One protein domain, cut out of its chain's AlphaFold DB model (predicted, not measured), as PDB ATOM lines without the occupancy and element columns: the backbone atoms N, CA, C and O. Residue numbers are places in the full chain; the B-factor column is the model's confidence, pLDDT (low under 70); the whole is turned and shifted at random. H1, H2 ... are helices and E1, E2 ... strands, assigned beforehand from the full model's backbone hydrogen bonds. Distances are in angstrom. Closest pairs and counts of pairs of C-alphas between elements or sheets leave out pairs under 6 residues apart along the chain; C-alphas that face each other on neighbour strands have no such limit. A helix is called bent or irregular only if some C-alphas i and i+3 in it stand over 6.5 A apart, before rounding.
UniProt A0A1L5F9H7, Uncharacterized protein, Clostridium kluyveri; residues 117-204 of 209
ATOM      1  N   LYS A 117     185.750 152.138 170.049       94.69
ATOM      2  CA  LYS A 117     185.010 153.403 169.995       94.69
ATOM      3  C   LYS A 117     185.203 154.163 168.674       94.69
ATOM      4  O   LYS A 117     184.277 154.837 168.236       94.69
ATOM      5  N   ASN A 118     186.359 154.064 168.023       92.94
ATOM      6  CA  ASN A 118     186.625 154.785 166.773       92.94
ATOM      7  C   ASN A 118     186.087 154.075 165.517       92.94
ATOM      8  O   ASN A 118     185.906 154.729 164.490       92.94
ATOM      9  N   TYR A 119     185.774 152.777 165.595       93.75
ATOM     10  CA  TYR A 119     185.269 151.990 164.466       93.75
ATOM     11  C   TYR A 119     183.858 151.473 164.750       93.75
ATOM     12  O   TYR A 119     183.670 150.400 165.319       93.75
ATOM     13  N   GLN A 120     182.846 152.224 164.311       92.19
ATOM     14  CA  GLN A 120     181.433 151.928 164.595       92.19
ATOM     15  C   GLN A 120     180.978 150.535 164.138       92.19
ATOM     16  O   GLN A 120     180.118 149.930 164.775       92.19
ATOM     17  N   PHE A 121     181.570 149.990 163.072       92.38
ATOM     18  CA  PHE A 121     181.244 148.639 162.608       92.38
ATOM     19  C   PHE A 121     181.613 147.545 163.624       92.38
ATOM     20  O   PHE A 121     181.109 146.431 163.533       92.38
ATOM     21  N   LEU A 122     182.442 147.858 164.626       94.25
ATOM     22  CA  LEU A 122     182.754 146.966 165.738       94.25
ATOM     23  C   LEU A 122     181.704 146.979 166.852       94.25
ATOM     24  O   LEU A 122     181.838 146.186 167.777       94.25
ATOM     25  N   TRP A 123     180.696 147.854 166.838       92.00
ATOM     26  CA  TRP A 123     179.755 147.981 167.963       92.00
ATOM     27  C   TRP A 123     178.630 146.953 167.921       92.00
ATOM     28  O   TRP A 123     178.168 146.489 168.962       92.00
ATOM     29  N   ASN A 124     178.212 146.575 166.717       84.81
ATOM     30  CA  ASN A 124     177.075 145.689 166.516       84.81
ATOM     31  C   ASN A 124     177.518 144.233 166.367       84.81
ATOM     32  O   ASN A 124     178.700 143.931 166.220       84.81
ATOM     33  N   ASN A 125     176.554 143.318 166.412       83.44
ATOM     34  CA  ASN A 125     176.745 141.942 165.973       83.44
ATOM     35  C   ASN A 125     175.897 141.729 164.730       83.44
ATOM     36  O   ASN A 125     174.734 142.130 164.693       83.44
ATOM     37  N   THR A 126     176.459 141.042 163.750       80.31
ATOM     38  CA  THR A 126     175.742 140.668 162.534       80.31
ATOM     39  C   THR A 126     175.787 139.157 162.440       80.31
ATOM     40  O   THR A 126     176.851 138.566 162.625       80.31
ATOM     41  N   LYS A 127     174.640 138.511 162.205       76.38
ATOM     42  CA  LYS A 127     174.652 137.087 161.860       76.38
ATOM     43  C   LYS A 127     175.404 136.952 160.542       76.38
ATOM     44  O   LYS A 127     175.038 137.591 159.561       76.38
ATOM     45  N   VAL A 128     176.472 136.172 160.564       79.44
ATOM     46  CA  VAL A 128     177.233 135.820 159.371       79.44
ATOM     47  C   VAL A 128     176.865 134.383 159.065       79.44
ATOM     48  O   VAL A 128     177.118 133.500 159.878       79.44
ATOM     49  N   GLU A 129     176.175 134.181 157.949       74.81
ATOM     50  CA  GLU A 129     176.022 132.850 157.363       74.81
ATOM     51  C   GLU A 129     177.379 132.400 156.819       74.81
ATOM     52  O   GLU A 129     178.199 133.253 156.457       74.81
ATOM     53  N   ASP A 130     177.618 131.089 156.780       71.06
ATOM     54  CA  ASP A 130     178.865 130.527 156.266       71.06
ATOM     55  C   ASP A 130     179.159 131.104 154.877       71.06
ATOM     56  O   ASP A 130     178.463 130.840 153.899       71.06
ATOM     57  N   SER A 131     180.178 131.961 154.809       70.38
ATOM     58  CA  SER A 131     180.601 132.594 153.569       70.38
ATOM     59  C   SER A 131     181.784 131.841 152.995       70.38
ATOM     60  O   SER A 131     182.748 131.572 153.720       70.38
ATOM     61  N   GLU A 132     181.751 131.568 151.695       78.38
ATOM     62  CA  GLU A 132     182.911 131.029 150.997       78.38
ATOM     63  C   GLU A 132     184.121 131.957 151.144       78.38
ATOM     64  O   GLU A 132     184.003 133.185 151.204       78.38
ATOM     65  N   LYS A 133     185.301 131.344 151.247       90.19
ATOM     66  CA  LYS A 133     186.566 132.071 151.297       90.19
ATOM     67  C   LYS A 133     186.948 132.460 149.881       90.19
ATOM     68  O   LYS A 133     187.114 131.583 149.037       90.19
ATOM     69  N   GLU A 134     187.165 133.744 149.653       92.81
ATOM     70  CA  GLU A 134     187.633 134.242 148.365       92.81
ATOM     71  C   GLU A 134     189.144 134.500 148.421       92.81
ATOM     72  O   GLU A 134     189.653 135.053 149.398       92.81
ATOM     73  N   ILE A 135     189.876 134.084 147.383       95.44
ATOM     74  CA  ILE A 135     191.302 134.392 147.228       95.44
ATOM     75  C   ILE A 135     191.430 135.581 146.282       95.44
ATOM     76  O   ILE A 135     191.107 135.472 145.102       95.44
ATOM     77  N   ILE A 136     191.928 136.705 146.793       94.56
ATOM     78  CA  ILE A 136     192.065 137.955 146.036       94.56
ATOM     79  C   ILE A 136     193.483 138.482 146.209       94.56
ATOM     80  O   ILE A 136     193.987 138.562 147.328       94.56
ATOM     81  N   GLU A 137     194.136 138.877 145.117       95.69
ATOM     82  CA  GLU A 137     195.457 139.509 145.180       95.69
ATOM     83  C   GLU A 137     195.406 140.886 145.877       95.69
ATOM     84  O   GLU A 137     194.457 141.642 145.650       95.69
ATOM     85  N   PRO A 138     196.428 141.272 146.671       92.75
ATOM     86  CA  PRO A 138     196.387 142.493 147.481       92.75
ATOM     87  C   PRO A 138     196.102 143.771 146.689       92.75
ATOM     88  O   PRO A 138     195.333 144.610 147.144       92.75
ATOM     89  N   ASN A 139     196.676 143.911 145.491       93.69
ATOM     90  CA  ASN A 139     196.446 145.092 144.656       93.69
ATOM     91  C   ASN A 139     194.983 145.184 144.206       93.69
ATOM     92  O   ASN A 139     194.392 146.258 144.279       93.69
ATOM     93  N   ASN A 140     194.387 144.059 143.802       93.62
ATOM     94  CA  ASN A 140     192.983 144.013 143.396       93.62
ATOM     95  C   ASN A 140     192.070 144.313 144.586       93.62
ATOM     96  O   ASN A 140     191.129 145.089 144.456       93.62
ATOM     97  N   PHE A 141     192.381 143.751 145.756       94.12
ATOM     98  CA  PHE A 141     191.664 144.050 146.989       94.12
ATOM     99  C   PHE A 141     191.713 145.547 147.329       94.12
ATOM    100  O   PHE A 141     190.681 146.155 147.597       94.12
ATOM    101  N   ILE A 142     192.896 146.167 147.278       92.75
ATOM    102  CA  ILE A 142     193.052 147.589 147.606       92.75
ATOM    103  C   ILE A 142     192.250 148.467 146.640       92.75
ATOM    104  O   ILE A 142     191.495 149.325 147.097       92.75
ATOM    105  N   LEU A 143     192.388 148.240 145.330       92.75
ATOM    106  CA  LEU A 143     191.716 149.035 144.299       92.75
ATOM    107  C   LEU A 143     190.190 148.891 144.362       92.75
ATOM    108  O   LEU A 143     189.481 149.887 144.276       92.75
ATOM    109  N   ASN A 144     189.687 147.668 144.543       90.88
ATOM    110  CA  ASN A 144     188.254 147.391 144.434       90.88
ATOM    111  C   ASN A 144     187.494 147.603 145.749       90.88
ATOM    112  O   ASN A 144     186.325 147.984 145.727       90.88
ATOM    113  N   GLU A 145     188.132 147.345 146.896       91.44
ATOM    114  CA  GLU A 145     187.444 147.315 148.191       91.44
ATOM    115  C   GLU A 145     187.864 148.441 149.137       91.44
ATOM    116  O   GLU A 145     187.081 148.797 150.014       91.44
ATOM    117  N   ILE A 146     189.066 149.013 149.011       93.31
ATOM    118  CA  ILE A 146     189.631 149.907 150.042       93.31
ATOM    119  C   ILE A 146     189.792 151.352 149.571       93.31
ATOM    120  O   ILE A 146     189.544 152.255 150.367       93.31
ATOM    121  N   GLN A 147     190.181 151.589 148.317       90.31
ATOM    122  CA  GLN A 147     190.619 152.901 147.819       90.31
ATOM    123  C   GLN A 147     189.640 154.054 148.109       90.31
ATOM    124  O   GLN A 147     190.081 155.143 148.471       90.31
ATOM    125  N   ASP A 148     188.333 153.807 148.009       89.38
ATOM    126  CA  ASP A 148     187.299 154.841 148.164       89.38
ATOM    127  C   ASP A 148     186.708 154.930 149.583       89.38
ATOM    128  O   ASP A 148     185.768 155.690 149.841       89.38
ATOM    129  N   LYS A 149     187.221 154.143 150.536       88.06
ATOM    130  CA  LYS A 149     186.706 154.124 151.911       88.06
ATOM    131  C   LYS A 149     187.359 155.191 152.778       88.06
ATOM    132  O   LYS A 149     188.543 155.498 152.673       88.06
ATOM    133  N   LYS A 150     186.569 155.727 153.709       87.31
ATOM    134  CA  LYS A 150     187.062 156.653 154.733       87.31
ATOM    135  C   LYS A 150     187.891 155.902 155.775       87.31
ATOM    136  O   LYS A 150     187.649 154.729 156.049       87.31
ATOM    137  N   GLU A 151     188.807 156.609 156.428       81.69
ATOM    138  CA  GLU A 151     189.718 156.036 157.429       81.69
ATOM    139  C   GLU A 151     188.988 155.304 158.571       81.69
ATOM    140  O   GLU A 151     189.382 154.211 158.966       81.69
ATOM    141  N   ASN A 152     187.868 155.843 159.060       83.44
ATOM    142  CA  ASN A 152     187.069 155.216 160.122       83.44
ATOM    143  C   ASN A 152     186.239 154.001 159.657       83.44
ATOM    144  O   ASN A 152     185.559 153.368 160.466       83.44
ATOM    145  N   GLN A 153     186.270 153.677 158.365       90.00
ATOM    146  CA  GLN A 153     185.623 152.500 157.782       90.00
ATOM    147  C   GLN A 153     186.608 151.351 157.548       90.00
ATOM    148  O   GLN A 153     186.169 150.271 157.148       90.00
ATOM    149  N   ILE A 154     187.905 151.572 157.795       94.12
ATOM    150  CA  ILE A 154     188.975 150.601 157.575       94.12
ATOM    151  C   ILE A 154     189.817 150.471 158.845       94.12
ATOM    152  O   ILE A 154     190.416 151.434 159.323       94.12
ATOM    153  N   LEU A 155     189.920 149.253 159.359       96.06
ATOM    154  CA  LEU A 155     190.803 148.906 160.463       96.06
ATOM    155  C   LEU A 155     191.882 147.949 159.957       96.06
ATOM    156  O   LEU A 155     191.632 146.767 159.736       96.06
ATOM    157  N   CYS A 156     193.092 148.464 159.787       95.62
ATOM    158  CA  CYS A 156     194.278 147.691 159.449       95.62
ATOM    159  C   CYS A 156     195.003 147.310 160.736       95.62
ATOM    160  O   CYS A 156     195.331 148.185 161.533       95.62
ATOM    161  N   ILE A 157     195.286 146.023 160.923       96.25
ATOM    162  CA  ILE A 157     196.007 145.513 162.087       96.25
ATOM    163  C   ILE A 157     197.180 144.660 161.628       96.25
ATOM    164  O   ILE A 157     197.004 143.680 160.900       96.25
ATOM    165  N   GLN A 158     198.371 144.985 162.120       95.25
ATOM    166  CA  GLN A 158     199.560 144.159 161.952       95.25
ATOM    167  C   GLN A 158     200.190 143.893 163.313       95.25
ATOM    168  O   GLN A 158     200.333 144.812 164.111       95.25
ATOM    169  N   LYS A 159     200.577 142.649 163.596       93.56
ATOM    170  CA  LYS A 159     201.322 142.295 164.815       93.56
ATOM    171  C   LYS A 159     202.657 141.699 164.415       93.56
ATOM    172  O   LYS A 159     202.691 140.651 163.769       93.56
ATOM    173  N   GLU A 160     203.733 142.351 164.828       91.00
ATOM    174  CA  GLU A 160     205.099 141.861 164.690       91.00
ATOM    175  C   GLU A 160     205.563 141.283 166.027       91.00
ATOM    176  O   GLU A 160     205.400 141.886 167.090       91.00
ATOM    177  N   GLU A 161     206.164 140.101 165.975       87.50
ATOM    178  CA  GLU A 161     206.811 139.473 167.119       87.50
ATOM    179  C   GLU A 161     208.177 138.950 166.686       87.50
ATOM    180  O   GLU A 161     208.276 138.122 165.777       87.50
ATOM    181  N   ASN A 162     209.237 139.437 167.338       81.81
ATOM    182  CA  ASN A 162     210.624 139.108 166.997       81.81
ATOM    183  C   ASN A 162     210.920 139.261 165.488       81.81
ATOM    184  O   ASN A 162     211.446 138.332 164.873       81.81
ATOM    185  N   LYS A 163     210.563 140.404 164.881       78.12
ATOM    186  CA  LYS A 163     210.794 140.698 163.451       78.12
ATOM    187  C   LYS A 163     210.004 139.854 162.453       78.12
ATOM    188  O   LYS A 163     210.314 139.868 161.267       78.12
ATOM    189  N   ASN A 164     208.979 139.139 162.912       83.81
ATOM    190  CA  ASN A 164     208.094 138.360 162.051       83.81
ATOM    191  C   ASN A 164     206.647 138.822 162.211       83.81
ATOM    192  O   ASN A 164     206.125 138.870 163.329       83.81
ATOM    193  N   PHE A 165     205.977 139.103 161.094       85.69
ATOM    194  CA  PHE A 165     204.550 139.408 161.091       85.69
ATOM    195  C   PHE A 165     203.738 138.142 161.374       85.69
ATOM    196  O   PHE A 165     203.812 137.152 160.649       85.69
ATOM    197  N   ARG A 166     202.967 138.174 162.460       88.69
ATOM    198  CA  ARG A 166     202.064 137.092 162.884       88.69
ATOM    199  C   ARG A 166     200.616 137.364 162.507       88.69
ATOM    200  O   ARG A 166     199.847 136.431 162.320       88.69
ATOM    201  N   VAL A 167     200.257 138.640 162.408       90.44
ATOM    202  CA  VAL A 167     198.928 139.114 162.022       90.44
ATOM    203  C   VAL A 167     199.120 140.208 160.985       90.44
ATOM    204  O   VAL A 167     199.966 141.077 161.191       90.44
ATOM    205  N   CYS A 168     198.354 140.163 159.898       95.25
ATOM    206  CA  CYS A 168     198.269 141.233 158.909       95.25
ATOM    207  C   CYS A 168     196.867 141.203 158.289       95.25
ATOM    208  O   CYS A 168     196.630 140.517 157.297       95.25
ATOM    209  N   ASN A 169     195.923 141.873 158.949       96.69
ATOM    210  CA  ASN A 169     194.502 141.833 158.617       96.69
ATOM    211  C   ASN A 169     193.981 143.239 158.313       96.69
ATOM    212  O   ASN A 169     194.345 144.201 158.989       96.69
ATOM    213  N   ILE A 170     193.092 143.344 157.331       96.94
ATOM    214  CA  ILE A 170     192.325 144.550 157.026       96.94
ATOM    215  C   ILE A 170     190.852 144.227 157.235       96.94
ATOM    216  O   ILE A 170     190.326 143.285 156.646       96.94
ATOM    217  N   TYR A 171     190.194 145.014 158.075       95.94
ATOM    218  CA  TYR A 171     188.768 144.924 158.339       95.94
ATOM    219  C   TYR A 171     188.062 146.126 157.748       95.94
ATOM    220  O   TYR A 171     188.527 147.255 157.902       95.94
ATOM    221  N   TYR A 172     186.920 145.899 157.115       94.44
ATOM    222  CA  TYR A 172     186.109 146.988 156.595       94.44
ATOM    223  C   TYR A 172     184.632 146.621 156.555       94.44
ATOM    224  O   TYR A 172     184.258 145.451 156.476       94.44
ATOM    225  N   GLN A 173     183.790 147.650 156.586       89.12
ATOM    226  CA  GLN A 173     182.342 147.517 156.463       89.12
ATOM    227  C   GLN A 173     181.893 147.902 155.047       89.12
ATOM    228  O   GLN A 173     182.281 148.948 154.512       89.12
ATOM    229  N   LYS A 174     181.048 147.057 154.457       85.44
ATOM    230  CA  LYS A 174     180.171 147.367 153.316       85.44
ATOM    231  C   LYS A 174     178.744 147.011 153.756       85.44
ATOM    232  O   LYS A 174     178.260 147.602 154.719       85.44
ATOM    233  N   ASP A 175     178.132 145.985 153.172       84.31
ATOM    234  CA  ASP A 175     176.833 145.453 153.616       84.31
ATOM    235  C   ASP A 175     176.975 144.600 154.889       84.31
ATOM    236  O   ASP A 175     176.121 144.593 155.771       84.31
ATOM    237  N   CYS A 176     178.118 143.928 155.020       88.31
ATOM    238  CA  CYS A 176     178.572 143.236 156.222       88.31
ATOM    239  C   CYS A 176     180.041 143.593 156.504       88.31
ATOM    240  O   CYS A 176     180.642 144.387 155.767       88.31
ATOM    241  N   VAL A 177     180.604 143.054 157.590       92.69
ATOM    242  CA  VAL A 177     182.030 143.223 157.887       92.69
ATOM    243  C   VAL A 177     182.831 142.122 157.219       92.69
ATOM    244  O   VAL A 177     182.517 140.936 157.330       92.69
ATOM    245  N   TYR A 178     183.896 142.543 156.559       94.19
ATOM    246  CA  TYR A 178     184.840 141.674 155.894       94.19
ATOM    247  C   TYR A 178     186.196 141.746 156.581       94.19
ATOM    248  O   TYR A 178     186.593 142.787 157.107       94.19
ATOM    249  N   LYS A 179     186.906 140.622 156.546       95.56
ATOM    250  CA  LYS A 179     188.301 140.485 156.940       95.56
ATOM    251  C   LYS A 179     189.088 140.025 155.727       95.56
ATOM    252  O   LYS A 179     188.818 138.952 155.193       95.56
ATOM    253  N   TYR A 180     190.095 140.798 155.358       97.06
ATOM    254  CA  TYR A 180     191.118 140.390 154.414       97.06
ATOM    255  C   TYR A 180     192.416 140.084 155.158       97.06
ATOM    256  O   TYR A 180     192.954 140.948 155.846       97.06
ATOM    257  N   ASN A 181     192.917 138.859 155.043       96.00
ATOM    258  CA  ASN A 181     194.201 138.455 155.608       96.00
ATOM    259  C   ASN A 181     195.277 138.514 154.517       96.00
ATOM    260  O   ASN A 181     195.269 137.726 153.573       96.00
ATOM    261  N   LEU A 182     196.229 139.441 154.660       94.12
ATOM    262  CA  LEU A 182     197.285 139.659 153.668       94.12
ATOM    263  C   LEU A 182     198.261 138.484 153.567       94.12
ATOM    264  O   LEU A 182     198.851 138.283 152.510       94.12
ATOM    265  N   LEU A 183     198.456 137.717 154.644       91.94
ATOM    266  CA  LEU A 183     199.441 136.630 154.666       91.94
ATOM    267  C   LEU A 183     199.013 135.451 153.789       91.94
ATOM    268  O   LEU A 183     199.858 134.763 153.227       91.94
ATOM    269  N   ASN A 184     197.707 135.215 153.676       93.88
ATOM    270  CA  ASN A 184     197.146 134.112 152.897       93.88
ATOM    271  C   ASN A 184     196.219 134.574 151.760       93.88
ATOM    272  O   ASN A 184     195.646 133.725 151.080       93.88
ATOM    273  N   LYS A 185     196.093 135.891 151.552       95.50
ATOM    274  CA  LYS A 185     195.294 136.528 150.495       95.50
ATOM    275  C   LYS A 185     193.803 136.172 150.545       95.50
ATOM    276  O   LYS A 185     193.145 136.126 149.508       95.50
ATOM    277  N   GLN A 186     193.273 135.895 151.739       96.00
ATOM    278  CA  GLN A 186     191.884 135.462 151.927       96.00
ATOM    279  C   GLN A 186     190.979 136.613 152.347       96.00
ATOM    280  O   GLN A 186     191.245 137.262 153.359       96.00
ATOM    281  N   LEU A 187     189.873 136.786 151.628       95.50
ATOM    282  CA  LEU A 187     188.735 137.612 152.012       95.50
ATOM    283  C   LEU A 187     187.615 136.717 152.558       95.50
ATOM    284  O   LEU A 187     187.223 135.737 151.924       95.50
ATOM    285  N   ILE A 188     187.103 137.055 153.739       94.56
ATOM    286  CA  ILE A 188     185.985 136.353 154.383       94.56
ATOM    287  C   ILE A 188     185.032 137.343 155.052       94.56
ATOM    288  O   ILE A 188     185.459 138.410 155.504       94.56
ATOM    289  N   LYS A 189     183.753 136.980 155.177       94.31
ATOM    290  CA  LYS A 189     182.823 137.696 156.059       94.31
ATOM    291  C   LYS A 189     183.105 137.306 157.506       94.31
ATOM    292  O   LYS A 189     183.425 136.155 157.796       94.31
ATOM    293  N   VAL A 190     182.996 138.260 158.421       93.38
ATOM    294  CA  VAL A 190     183.270 138.041 159.848       93.38
ATOM    295  C   VAL A 190     182.238 138.733 160.717       93.38
ATOM    296  O   VAL A 190     181.744 139.814 160.391       93.38
ATOM    297  N   ASN A 191     181.909 138.117 161.851       93.12
ATOM    298  CA  ASN A 191     181.086 138.779 162.847       93.12
ATOM    299  C   ASN A 191     181.952 139.825 163.565       93.12
ATOM    300  O   ASN A 191     183.057 139.492 164.004       93.12
ATOM    301  N   PRO A 192     181.477 141.067 163.765       94.06
ATOM    302  CA  PRO A 192     182.243 142.048 164.524       94.06
ATOM    303  C   PRO A 192     182.623 141.578 165.939       94.06
ATOM    304  O   PRO A 192     183.657 141.996 166.461       94.06
ATOM    305  N   ARG A 193     181.845 140.669 166.552       93.31
ATOM    306  CA  ARG A 193     182.221 140.004 167.812       93.31
ATOM    307  C   ARG A 193     183.563 139.292 167.703       93.31
ATOM    308  O   ARG A 193     184.393 139.470 168.589       93.31
ATOM    309  N   ASP A 194     183.786 138.536 166.638       93.00
ATOM    310  CA  ASP A 194     185.013 137.756 166.455       93.00
ATOM    311  C   ASP A 194     186.222 138.677 166.285       93.00
ATOM    312  O   ASP A 194     187.296 138.392 166.809       93.00
ATOM    313  N   ILE A 195     186.027 139.841 165.657       95.00
ATOM    314  CA  ILE A 195     187.058 140.882 165.546       95.00
ATOM    315  C   ILE A 195     187.397 141.460 166.923       95.00
ATOM    316  O   ILE A 195     188.572 141.635 167.239       95.00
ATOM    317  N   ARG A 196     186.396 141.731 167.776       95.06
ATOM    318  CA  ARG A 196     186.636 142.202 169.154       95.06
ATOM    319  C   ARG A 196     187.390 141.161 169.989       95.06
ATOM    320  O   ARG A 196     188.287 141.535 170.742       95.06
ATOM    321  N   LEU A 197     187.064 139.875 169.836       94.12
ATOM    322  CA  LEU A 197     187.775 138.773 170.497       94.12
ATOM    323  C   LEU A 197     189.217 138.645 169.979       94.12
ATOM    324  O   LEU A 197     190.147 138.494 170.769       94.12
ATOM    325  N   GLU A 198     189.423 138.750 168.664       94.50
ATOM    326  CA  GLU A 198     190.757 138.756 168.058       94.50
ATOM    327  C   GLU A 198     191.591 139.935 168.560       94.50
ATOM    328  O   GLU A 198     192.737 139.744 168.957       94.50
ATOM    329  N   LEU A 199     191.016 141.139 168.602       95.44
ATOM    330  CA  LEU A 199     191.660 142.323 169.159       95.44
ATOM    331  C   LEU A 199     192.074 142.094 170.617       95.44
ATOM    332  O   LEU A 199     193.232 142.315 170.961       95.44
ATOM    333  N   ALA A 200     191.175 141.593 171.465       94.94
ATOM    334  CA  ALA A 200     191.503 141.288 172.855       94.94
ATOM    335  C   ALA A 200     192.669 140.284 172.972       94.94
ATOM    336  O   ALA A 200     193.609 140.526 173.731       94.94
ATOM    337  N   ASN A 201     192.688 139.237 172.140       93.25
ATOM    338  CA  ASN A 201     193.802 138.286 172.066       93.25
ATOM    339  C   ASN A 201     195.108 138.934 171.570       93.25
ATOM    340  O   ASN A 201     196.188 138.641 172.084       93.25
ATOM    341  N   ILE A 202     195.035 139.832 170.582       93.69
ATOM    342  CA  ILE A 202     196.185 140.588 170.065       93.69
ATOM    343  C   ILE A 202     196.819 141.423 171.178       93.69
ATOM    344  O   ILE A 202     198.048 141.405 171.298       93.69
ATOM    345  N   PHE A 203     195.987 142.072 171.997       93.81
ATOM    346  CA  PHE A 203     196.380 142.838 173.181       93.81
ATOM    347  C   PHE A 203     196.742 141.971 174.395       93.81
ATOM    348  O   PHE A 203     197.190 142.521 175.396       93.81
ATOM    349  N   GLU A 204     196.630 140.642 174.303       92.25
ATOM    350  CA  GLU A 204     196.931 139.697 175.390       92.25
ATOM    351  C   GLU A 204     196.059 139.937 176.636       92.25
ATOM    352  O   GLU A 204     196.537 139.860 177.766       92.25
TER     353      GLU A 204
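AT A GLANCE: This is residues 117 to 204 of the 209 residues of an uncharacterized protein of Clostridium kluyveri (UniProt A0A1L5F9H7). An antiparallel sheet of four strands has one helix over each face, H1 on one and H2 on the other. The hairpin of E1 and E2 is long and runs on past the shorter strands E3 and E4, while a long stretch with no named element, residues 117 to 137, winds from the side of H2 round the E4 edge of the sheet to H1. The printed part has 88 residues, with two named helices and four named strands in the order H1 E1 E2 E3 E4 H2; the sheet's order is E1 - E2 - E3 - E4, and the class is mixed, helices and strands. The whole is compact, with a radius of gyration of the C-alphas of 12.8 A and spans of 37 by 29 by 27 A.

IN THESE COORDINATES: The printed part begins at Lys 117, C-alpha (185.010, 153.403, 169.995), and has no named element until H1, residues 138 to 146, 10.4 A long. H1 is neither bent nor irregular, but only just: C-alphas 143 and 146 are 6.2 A apart. E1, residues 154 to 161, begins at C-alpha (188.975, 150.601, 157.575) and is 23.1 A long. E2, residues 164 to 173, is 27.9 A long. E3, residues 177 to 181, measures 13.3 A, and E4, residues 186 to 189, 10.2 A. H2, residues 192 to 202, is 15.1 A long and ends at C-alpha (196.185, 140.588, 170.065).

HOW THE PARTS SIT: The sheet is a meander, each strand the antiparallel neighbour of the one before. The hairpin E1 and E2 has N 157 and O 169 within hydrogen-bond range at 2.8 A. The hairpin E2 and E3 has N 170 and O 180 at 2.8 A, and the hairpin E3 and E4 has N 179 and O 188 at 2.8 A. Residues 134 to 135 pair antiparallel with residues 186 to 187 of the edge strand E4. H1 is on the sheet at a height of 10.2 A, over E3 and only just over E2, on which 3 of its C-alphas fall. It runs along the strands, at 15 degrees to E3 on the local plane. H2 is on the opposite face at a height of 9.9 A, over E3 and only just over E1, with 3 C-alphas on it; it runs along the strands, at 26 degrees to E3 on the local plane. The closest C-alphas of H2 and E3, those of Pro 192 and Val 177, are 6.7 A apart. H1 and H2 are apart. In both helices every O i to N i+4 pair is within hydrogen-bond range.

THE WHOLE: The two C-alphas farthest apart, those of Asn 162 and Asp 175, are 36.9 A from each other. The printed part has no cut. The link from H1 to E1 is short and the other links between named elements are tight. Mean pLDDT of the printed part is 90.8, and no printed residue is under 70.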